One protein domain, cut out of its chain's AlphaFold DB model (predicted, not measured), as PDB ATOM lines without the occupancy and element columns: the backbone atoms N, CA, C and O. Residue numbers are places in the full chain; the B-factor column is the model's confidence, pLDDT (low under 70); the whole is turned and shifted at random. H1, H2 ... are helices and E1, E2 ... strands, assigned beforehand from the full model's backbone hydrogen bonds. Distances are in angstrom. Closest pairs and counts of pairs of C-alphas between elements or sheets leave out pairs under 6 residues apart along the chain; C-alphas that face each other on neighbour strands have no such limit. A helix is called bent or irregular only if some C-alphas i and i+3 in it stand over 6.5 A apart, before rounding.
ATOM      1  N   GLN A   4      46.328 -32.010 -43.311       94.31
ATOM      2  CA  GLN A   4      45.214 -32.463 -42.494       94.31
ATOM      3  C   GLN A   4      45.098 -33.976 -42.666       94.31
ATOM      4  O   GLN A   4      45.149 -34.474 -43.791       94.31
ATOM      5  N   ILE A   5      44.983 -34.679 -41.542       95.31
ATOM      6  CA  ILE A   5      44.819 -36.128 -41.491       95.31
ATOM      7  C   ILE A   5      43.427 -36.387 -40.923       95.31
ATOM      8  O   ILE A   5      43.169 -36.080 -39.761       95.31
ATOM      9  N   ASP A   6      42.541 -36.926 -41.749       95.19
ATOM     10  CA  ASP A   6      41.232 -37.403 -41.319       95.19
ATOM     11  C   ASP A   6      41.330 -38.924 -41.140       95.19
ATOM     12  O   ASP A   6      41.583 -39.636 -42.113       95.19
ATOM     13  N   ALA A   7      41.170 -39.426 -39.913       95.44
ATOM     14  CA  ALA A   7      41.350 -40.840 -39.583       95.44
ATOM     15  C   ALA A   7      40.147 -41.384 -38.800       95.44
ATOM     16  O   ALA A   7      39.894 -40.975 -37.668       95.44
ATOM     17  N   TRP A   8      39.426 -42.342 -39.382       96.12
ATOM     18  CA  TRP A   8      38.275 -43.011 -38.768       96.12
ATOM     19  C   TRP A   8      38.509 -44.520 -38.647       96.12
ATOM     20  O   TRP A   8      37.741 -45.328 -39.163       96.12
ATOM     21  N   LEU A   9      39.589 -44.905 -37.969       94.94
ATOM     22  CA  LEU A   9      40.136 -46.267 -38.017       94.94
ATOM     23  C   LEU A   9      39.389 -47.300 -37.158       94.94
ATOM     24  O   LEU A   9      39.495 -48.493 -37.416       94.94
ATOM     25  N   GLU A  10      38.617 -46.867 -36.158       90.56
ATOM     26  CA  GLU A  10      37.889 -47.764 -35.240       90.56
ATOM     27  C   GLU A  10      36.457 -48.092 -35.709       90.56
ATOM     28  O   GLU A  10      35.708 -48.801 -35.034       90.56
ATOM     29  N   ARG A  11      36.036 -47.565 -36.866       92.50
ATOM     30  CA  ARG A  11      34.705 -47.830 -37.431       92.50
ATOM     31  C   ARG A  11      34.674 -49.186 -38.136       92.50
ATOM     32  O   ARG A  11      35.695 -49.720 -38.548       92.50
ATOM     33  N   LYS A  12      33.461 -49.714 -38.348       90.44
ATOM     34  CA  LYS A  12      33.229 -50.935 -39.148       90.44
ATOM     35  C   LYS A  12      33.738 -50.808 -40.593       90.44
ATOM     36  O   LYS A  12      34.113 -51.809 -41.190       90.44
ATOM     37  N   ASP A  13      33.718 -49.591 -41.126       94.56
ATOM     38  CA  ASP A  13      34.230 -49.227 -42.443       94.56
ATOM     39  C   ASP A  13      35.283 -48.125 -42.243       94.56
ATOM     40  O   ASP A  13      34.921 -46.945 -42.174       94.56
ATOM     41  N   PRO A  14      36.545 -48.496 -41.952       96.50
ATOM     42  CA  PRO A  14      37.582 -47.527 -41.650       96.50
ATOM     43  C   PRO A  14      38.012 -46.756 -42.894       96.50
ATOM     44  O   PRO A  14      38.052 -47.281 -44.005       96.50
ATOM     45  N   GLU A  15      38.382 -45.500 -42.679       97.06
ATOM     46  CA  GLU A  15      38.823 -44.589 -43.730       97.06
ATOM     47  C   GLU A  15      39.947 -43.695 -43.200       97.06
ATOM     48  O   GLU A  15      39.920 -43.259 -42.043       97.06
ATOM     49  N   LEU A  16      40.938 -43.431 -44.051       97.00
ATOM     50  CA  LEU A  16      42.067 -42.555 -43.765       97.00
ATOM     51  C   LEU A  16      42.329 -41.661 -44.968       97.00
ATOM     52  O   LEU A  16      42.489 -42.145 -46.089       97.00
ATOM     53  N   ARG A  17      42.438 -40.356 -44.732       96.81
ATOM     54  CA  ARG A  17      42.698 -39.379 -45.784       96.81
ATOM     55  C   ARG A  17      43.709 -38.334 -45.343       96.81
ATOM     56  O   ARG A  17      43.587 -37.752 -44.268       96.81
ATOM     57  N   VAL A  18      44.671 -38.048 -46.215       96.19
ATOM     58  CA  VAL A  18      45.645 -36.965 -46.050       96.19
ATOM     59  C   VAL A  18      45.395 -35.902 -47.111       96.19
ATOM     60  O   VAL A  18      45.402 -36.194 -48.309       96.19
ATOM     61  N   THR A  19      45.212 -34.654 -46.681       96.31
ATOM     62  CA  THR A  19      44.995 -33.510 -47.576       96.31
ATOM     63  C   THR A  19      45.968 -32.363 -47.309       96.31
ATOM     64  O   THR A  19      46.457 -32.160 -46.193       96.31
ATOM     65  N   LEU A  20      46.265 -31.579 -48.347       94.38
ATOM     66  CA  LEU A  20      46.946 -30.295 -48.206       94.38
ATOM     67  C   LEU A  20      45.964 -29.251 -47.673       94.38
ATOM     68  O   LEU A  20      45.048 -28.835 -48.380       94.38
ATOM     69  N   LYS A  21      46.193 -28.754 -46.455       91.44
ATOM     70  CA  LYS A  21      45.237 -27.882 -45.747       91.44
ATOM     71  C   LYS A  21      44.890 -26.591 -46.498       91.44
ATOM     72  O   LYS A  21      43.794 -26.067 -46.357       91.44
ATOM     73  N   ASN A  22      45.827 -26.054 -47.277       92.94
ATOM     74  CA  ASN A  22      45.658 -24.791 -47.998       92.94
ATOM     75  C   ASN A  22      44.930 -24.928 -49.344       92.94
ATOM     76  O   ASN A  22      44.421 -23.935 -49.850       92.94
ATOM     77  N   THR A  23      44.927 -26.118 -49.944       94.56
ATOM     78  CA  THR A  23      44.406 -26.345 -51.305       94.56
ATOM     79  C   THR A  23      43.279 -27.370 -51.338       94.56
ATOM     80  O   THR A  23      42.561 -27.447 -52.326       94.56
ATOM     81  N   GLY A  24      43.125 -28.172 -50.281       93.19
ATOM     82  CA  GLY A  24      42.186 -29.290 -50.223       93.19
ATOM     83  C   GLY A  24      42.605 -30.502 -51.057       93.19
ATOM     84  O   GLY A  24      41.882 -31.493 -51.075       93.19
ATOM     85  N   VAL A  25      43.759 -30.456 -51.735       94.94
ATOM     86  CA  VAL A  25      44.239 -31.565 -52.570       94.94
ATOM     87  C   VAL A  25      44.449 -32.804 -51.707       94.94
ATOM     88  O   VAL A  25      45.184 -32.759 -50.719       94.94
ATOM     89  N   VAL A  26      43.815 -33.907 -52.102       95.69
ATOM     90  CA  VAL A  26      43.991 -35.226 -51.489       95.69
ATOM     91  C   VAL A  26      45.292 -35.826 -52.000       95.69
ATOM     92  O   VAL A  26      45.494 -35.935 -53.206       95.69
ATOM     93  N   LEU A  27      46.179 -36.185 -51.079       94.19
ATOM     94  CA  LEU A  27      47.468 -36.783 -51.414       94.19
ATOM     95  C   LEU A  27      47.508 -38.290 -51.156       94.19
ATOM     96  O   LEU A  27      48.286 -38.999 -51.782       94.19
ATOM     97  N   LEU A  28      46.701 -38.762 -50.208       94.75
ATOM     98  CA  LEU A  28      46.565 -40.170 -49.865       94.75
ATOM     99  C   LEU A  28      45.142 -40.403 -49.375       94.75
ATOM    100  O   LEU A  28      44.609 -39.607 -48.598       94.75
ATOM    101  N   HIS A  29      44.535 -41.485 -49.842       96.06
ATOM    102  CA  HIS A  29      43.202 -41.893 -49.434       96.06
ATOM    103  C   HIS A  29      43.152 -43.409 -49.441       96.06
ATOM    104  O   HIS A  29      43.310 -44.017 -50.495       96.06
ATOM    105  N   TRP A  30      42.973 -43.986 -48.258       95.56
ATOM    106  CA  TRP A  30      42.786 -45.414 -48.099       95.56
ATOM    107  C   TRP A  30      41.402 -45.708 -47.559       95.56
ATOM    108  O   TRP A  30      40.939 -45.086 -46.594       95.56
ATOM    109  N   HIS A  31      40.772 -46.689 -48.189       95.75
ATOM    110  CA  HIS A  31      39.490 -47.225 -47.767       95.75
ATOM    111  C   HIS A  31      39.674 -48.510 -46.959       95.75
ATOM    112  O   HIS A  31      40.782 -49.026 -46.793       95.75
ATOM    113  N   SER A  32      38.562 -49.035 -46.459       95.44
ATOM    114  CA  SER A  32      38.514 -50.220 -45.608       95.44
ATOM    115  C   SER A  32      39.283 -51.420 -46.169       95.44
ATOM    116  O   SER A  32      40.045 -52.047 -45.433       95.44
ATOM    117  N   ASP A  33      39.178 -51.684 -47.472       93.69
ATOM    118  CA  ASP A  33      39.861 -52.810 -48.121       93.69
ATOM    119  C   ASP A  33      41.393 -52.731 -48.005       93.69
ATOM    120  O   ASP A  33      42.059 -53.757 -47.866       93.69
ATOM    121  N   GLU A  34      41.949 -51.517 -47.995       93.00
ATOM    122  CA  GLU A  34      43.384 -51.253 -47.848       93.00
ATOM    123  C   GLU A  34      43.786 -51.167 -46.368       93.00
ATOM    124  O   GLU A  34      44.810 -51.713 -45.953       93.00
ATOM    125  N   LEU A  35      42.963 -50.510 -45.544       94.88
ATOM    126  CA  LEU A  35      43.245 -50.259 -44.128       94.88
ATOM    127  C   LEU A  35      43.133 -51.504 -43.261       94.88
ATOM    128  O   LEU A  35      43.961 -51.708 -42.377       94.88
ATOM    129  N   LEU A  36      42.128 -52.350 -43.486       94.25
ATOM    130  CA  LEU A  36      41.880 -53.508 -42.636       94.25
ATOM    131  C   LEU A  36      43.066 -54.489 -42.588       94.25
ATOM    132  O   LEU A  36      43.402 -54.934 -41.488       94.25
ATOM    133  N   PRO A  37      43.729 -54.846 -43.708       92.75
ATOM    134  CA  PRO A  37      44.970 -55.615 -43.663       92.75
ATOM    135  C   PRO A  37      46.058 -54.946 -42.818       92.75
ATOM    136  O   PRO A  37      46.623 -55.618 -41.960       92.75
ATOM    137  N   MET A  38      46.298 -53.643 -43.008       93.94
ATOM    138  CA  MET A  38      47.341 -52.889 -42.298       93.94
ATOM    139  C   MET A  38      47.071 -52.765 -40.793       93.94
ATOM    140  O   MET A  38      47.989 -52.862 -39.982       93.94
ATOM    141  N   LEU A  39      45.808 -52.583 -40.408       94.38
ATOM    142  CA  LEU A  39      45.387 -52.539 -39.007       94.38
ATOM    143  C   LEU A  39      45.532 -53.915 -38.346       94.38
ATOM    144  O   LEU A  39      46.033 -54.018 -37.230       94.38
ATOM    145  N   ARG A  40      45.138 -54.993 -39.039       93.88
ATOM    146  CA  ARG A  40      45.260 -56.365 -38.515       93.88
ATOM    147  C   ARG A  40      46.708 -56.835 -38.407       93.88
ATOM    148  O   ARG A  40      47.018 -57.591 -37.493       93.88
ATOM    149  N   SER A  41      47.570 -56.432 -39.340       93.38
ATOM    150  CA  SER A  41      48.997 -56.775 -39.332       93.38
ATOM    151  C   SER A  41      49.810 -55.924 -38.352       93.38
ATOM    152  O   SER A  41      50.955 -56.267 -38.067       93.38
ATOM    153  N   GLY A  42      49.236 -54.830 -37.839       93.06
ATOM    154  CA  GLY A  42      49.926 -53.872 -36.974       93.06
ATOM    155  C   GLY A  42      50.830 -52.890 -37.724       93.06
ATOM    156  O   GLY A  42      51.608 -52.186 -37.090       93.06
ATOM    157  N   GLN A  43      50.737 -52.820 -39.057       92.19
ATOM    158  CA  GLN A  43      51.429 -51.806 -39.867       92.19
ATOM    159  C   GLN A  43      50.871 -50.396 -39.643       92.19
ATOM    160  O   GLN A  43      51.589 -49.420 -39.834       92.19
ATOM    161  N   LEU A  44      49.600 -50.290 -39.246       93.62
ATOM    162  CA  LEU A  44      48.982 -49.053 -38.779       93.62
ATOM    163  C   LEU A  44      48.456 -49.243 -37.360       93.62
ATOM    164  O   LEU A  44      47.742 -50.206 -37.081       93.62
ATOM    165  N   ASN A  45      48.746 -48.280 -36.488       93.31
ATOM    166  CA  ASN A  45      48.207 -48.226 -35.137       93.31
ATOM    167  C   ASN A  45      47.314 -46.978 -34.978       93.31
ATOM    168  O   ASN A  45      47.808 -45.856 -35.099       93.31
ATOM    169  N   PRO A  46      46.011 -47.128 -34.666       93.25
ATOM    170  CA  PRO A  46      45.107 -45.993 -34.462       93.25
ATOM    171  C   PRO A  46      45.583 -44.972 -33.420       93.25
ATOM    172  O   PRO A  46      45.300 -43.782 -33.549       93.25
ATOM    173  N   GLN A  47      46.344 -45.410 -32.412       92.38
ATOM    174  CA  GLN A  47      46.838 -44.529 -31.350       92.38
ATOM    175  C   GLN A  47      47.848 -43.482 -31.836       92.38
ATOM    176  O   GLN A  47      47.963 -42.420 -31.212       92.38
ATOM    177  N   ASP A  48      48.530 -43.736 -32.954       91.88
ATOM    178  CA  ASP A  48      49.493 -42.798 -33.537       91.88
ATOM    179  C   ASP A  48      48.792 -41.529 -34.047       91.88
ATOM    180  O   ASP A  48      49.349 -40.432 -33.983       91.88
ATOM    181  N   PHE A  49      47.526 -41.652 -34.457       92.62
ATOM    182  CA  PHE A  49      46.703 -40.553 -34.966       92.62
ATOM    183  C   PHE A  49      46.114 -39.693 -33.840       92.62
ATOM    184  O   PHE A  49      45.992 -38.479 -33.997       92.62
ATOM    185  N   CYS A  50      45.815 -40.288 -32.681       87.62
ATOM    186  CA  CYS A  50      45.304 -39.568 -31.508       87.62
ATOM    187  C   CYS A  50      46.351 -38.636 -30.873       87.62
ATOM    188  O   CYS A  50      45.996 -37.621 -30.277       87.62
ATOM    189  N   HIS A  51      47.642 -38.954 -31.017       82.25
ATOM    190  CA  HIS A  51      48.750 -38.253 -30.354       82.25
ATOM    191  C   HIS A  51      49.724 -37.589 -31.345       82.25
ATOM    192  O   HIS A  51      50.906 -37.382 -31.034       82.25
ATOM    193  N   CYS A  52      49.250 -37.267 -32.553       83.00
ATOM    194  CA  CYS A  52      50.078 -36.725 -33.633       83.00
ATOM    195  C   CYS A  52      50.284 -35.201 -33.587       83.00
ATOM    196  O   CYS A  52      50.971 -34.667 -34.455       83.00
ATOM    197  N   GLN A  53      49.734 -34.494 -32.591       84.12
ATOM    198  CA  GLN A  53      49.834 -33.034 -32.510       84.12
ATOM    199  C   GLN A  53      51.302 -32.576 -32.479       84.12
ATOM    200  O   GLN A  53      52.074 -32.973 -31.606       84.12
ATOM    201  N   GLY A  54      51.692 -31.744 -33.447       85.69
ATOM    202  CA  GLY A  54      53.072 -31.278 -33.623       85.69
ATOM    203  C   GLY A  54      54.018 -32.275 -34.309       85.69
ATOM    204  O   GLY A  54      55.192 -31.952 -34.490       85.69
ATOM    205  N   ARG A  55      53.528 -33.461 -34.696       89.81
ATOM    206  CA  ARG A  55      54.250 -34.530 -35.417       89.81
ATOM    207  C   ARG A  55      53.510 -34.982 -36.679       89.81
ATOM    208  O   ARG A  55      53.738 -36.070 -37.202       89.81
ATOM    209  N   GLU A  56      52.600 -34.155 -37.187       91.06
ATOM    210  CA  GLU A  56      51.746 -34.503 -38.325       91.06
ATOM    211  C   GLU A  56      52.577 -34.723 -39.592       91.06
ATOM    212  O   GLU A  56      52.230 -35.543 -40.436       91.06
ATOM    213  N   LYS A  57      53.697 -34.004 -39.742       92.38
ATOM    214  CA  LYS A  57      54.585 -34.154 -40.904       92.38
ATOM    215  C   LYS A  57      55.311 -35.493 -40.893       92.38
ATOM    216  O   LYS A  57      55.480 -36.084 -41.954       92.38
ATOM    217  N   GLU A  58      55.763 -35.933 -39.726       93.56
ATOM    218  CA  GLU A  58      56.427 -37.215 -39.519       93.56
ATOM    219  C   GLU A  58      55.451 -38.355 -39.802       93.56
ATOM    220  O   GLU A  58      55.742 -39.180 -40.664       93.56
ATOM    221  N   LEU A  59      54.251 -38.310 -39.213       94.75
ATOM    222  CA  LEU A  59      53.209 -39.304 -39.472       94.75
ATOM    223  C   LEU A  59      52.835 -39.358 -40.961       94.75
ATOM    224  O   LEU A  59      52.770 -40.428 -41.553       94.75
ATOM    225  N   VAL A  60      52.667 -38.208 -41.620       94.88
ATOM    226  CA  VAL A  60      52.394 -38.167 -43.066       94.88
ATOM    227  C   VAL A  60      53.525 -38.798 -43.882       94.88
ATOM    228  O   VAL A  60      53.247 -39.518 -44.839       94.88
ATOM    229  N   ARG A  61      54.796 -38.577 -43.520       94.19
ATOM    230  CA  ARG A  61      55.930 -39.234 -44.194       94.19
ATOM    231  C   ARG A  61      55.872 -40.748 -44.032       94.19
ATOM    232  O   ARG A  61      56.080 -41.447 -45.016       94.19
ATOM    233  N   GLU A  62      55.576 -41.239 -42.833       93.75
ATOM    234  CA  GLU A  62      55.427 -42.674 -42.564       93.75
ATOM    235  C   GLU A  62      54.290 -43.284 -43.392       93.75
ATOM    236  O   GLU A  62      54.489 -44.321 -44.021       93.75
ATOM    237  N   LEU A  63      53.147 -42.598 -43.503       94.44
ATOM    238  CA  LEU A  63      52.032 -43.026 -44.357       94.44
ATOM    239  C   LEU A  63      52.427 -43.109 -45.837       94.44
ATOM    240  O   LEU A  63      52.082 -44.076 -46.510       94.44
ATOM    241  N   PHE A  64      53.179 -42.131 -46.352       93.50
ATOM    242  CA  PHE A  64      53.680 -42.192 -47.728       93.50
ATOM    243  C   PHE A  64      54.698 -43.309 -47.936       93.50
ATOM    244  O   PHE A  64      54.660 -43.974 -48.967       93.50
ATOM    245  N   LEU A  65      55.597 -43.538 -46.977       92.00
ATOM    246  CA  LEU A  65      56.535 -44.657 -47.047       92.00
ATOM    247  C   LEU A  65      55.782 -45.987 -47.083       92.00
ATOM    248  O   LEU A  65      56.083 -46.828 -47.927       92.00
ATOM    249  N   LEU A  66      54.755 -46.136 -46.245       91.56
ATOM    250  CA  LEU A  66      53.893 -47.311 -46.232       91.56
ATOM    251  C   LEU A  66      53.133 -47.486 -47.560       91.56
ATOM    252  O   LEU A  66      53.016 -48.606 -48.039       91.56
ATOM    253  N   ALA A  67      52.689 -46.397 -48.195       89.56
ATOM    254  CA  ALA A  67      52.075 -46.430 -49.528       89.56
ATOM    255  C   ALA A  67      53.045 -46.851 -50.645       89.56
ATOM    256  O   ALA A  67      52.628 -47.418 -51.654       89.56
ATOM    257  N   CYS A  68      54.334 -46.553 -50.479       85.81
ATOM    258  CA  CYS A  68      55.377 -46.892 -51.446       85.81
ATOM    259  C   CYS A  68      55.929 -48.314 -51.266       85.81
ATOM    260  O   CYS A  68      56.488 -48.869 -52.210       85.81
ATOM    261  N   MET A  69      55.812 -48.897 -50.071       81.00
ATOM    262  CA  MET A  69      56.313 -50.236 -49.764       81.00
ATOM    263  C   MET A  69      55.306 -51.308 -50.219       81.00
ATOM    264  O   MET A  69      54.306 -51.549 -49.558       81.00
TER     265      MET A  69
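What this domain is: This is residues 4 to 69 of the 85 residues of an uncharacterized protein of Oceanospirillaceae bacterium (UniProt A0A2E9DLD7). A small wall of three antiparallel strands, E1, E2 and E3, is covered on one face by helices, with the other face bare; the longest helix, H3, crosses over the strands. H1 lies at the end of the sheet where E1 and E3 finish and E2 starts, and the short H2 follows it near E1, so that the chain comes round to H3. The printed part has 66 residues, with three named strands followed by three named helices in the order E1, E2, E3, H1, H2, H3; the sheet's order is E1, E2, E3, and the class is mixed, helices and strands. The whole is compact, with a radius of gyration of the C-alphas of 11.3 A, and rounded, spanning 32 by 24 by 20 A.

Where its parts are: E1 is residues 4 to 8, 13.2 A long, and begins at C-alpha 4, (45.214, -32.463, -42.494). E2 is residues 15 to 20, 17.0 A, and E3 is residues 26 to 30, 10.8 A. H1 is residues 32 to 41, 13.9 A, with C-alpha 32 at (38.514, -50.220, -45.608); it is neither bent nor irregular, but only just: C-alphas 34 and 37 are 6.2 A apart. H2 is residues 46 to 50, 7.1 A. H3 is residues 56 to 68, 18.4 A, and ends at C-alpha 68, (55.377, -46.892, -51.446).

How they stand to each other: The strands form a meander, each the antiparallel neighbour of the one before, with E1 and E3 as edge strands. E1 and E2 are a hairpin at 174 degrees, with N 6 and O 17 at 2.8 A. E2 and E3 are a hairpin at 171 degrees, with N 18 and O 28 at 2.8 A. H1 and H3 on one face of this sheet make two layers, helices over a sheet. H3 is on the sheet at a height of 10.0 A, over E1, E3 and, only just, E2, on which 3 of its C-alphas fall. It runs across the strands, at 63 degrees to E3 on the local plane; its closest C-alpha pair with E2 is Val 18 and Val 60, 7.5 A. H1 is on the sheet, and its closest C-alpha pair with E2 is Glu 15 and Ser 32, 5.9 A. H2 only grazes the sheet; the closest C-alphas of E1 and H2 are those of Ala 7 and Phe 49, 7.1 A. H2 and H3 are close but not clearly touching, with the closest C-alphas, Asp 48 and Leu 59, 7.8 A apart. H1 and H3 are apart. In H3 every O i to N i+4 pair is within hydrogen-bond range, in H1 4 of 6, and in H2 0 of 1, with 2 of 2 O i to N i+3 pairs within range.

The domain as a whole: The two C-alphas farthest apart, Asn 22 and Ser 41, are 33.3 A apart. The printed part has no cut and no long link. Mean pLDDT of the printed part is 92.9, and no printed residue is under 70.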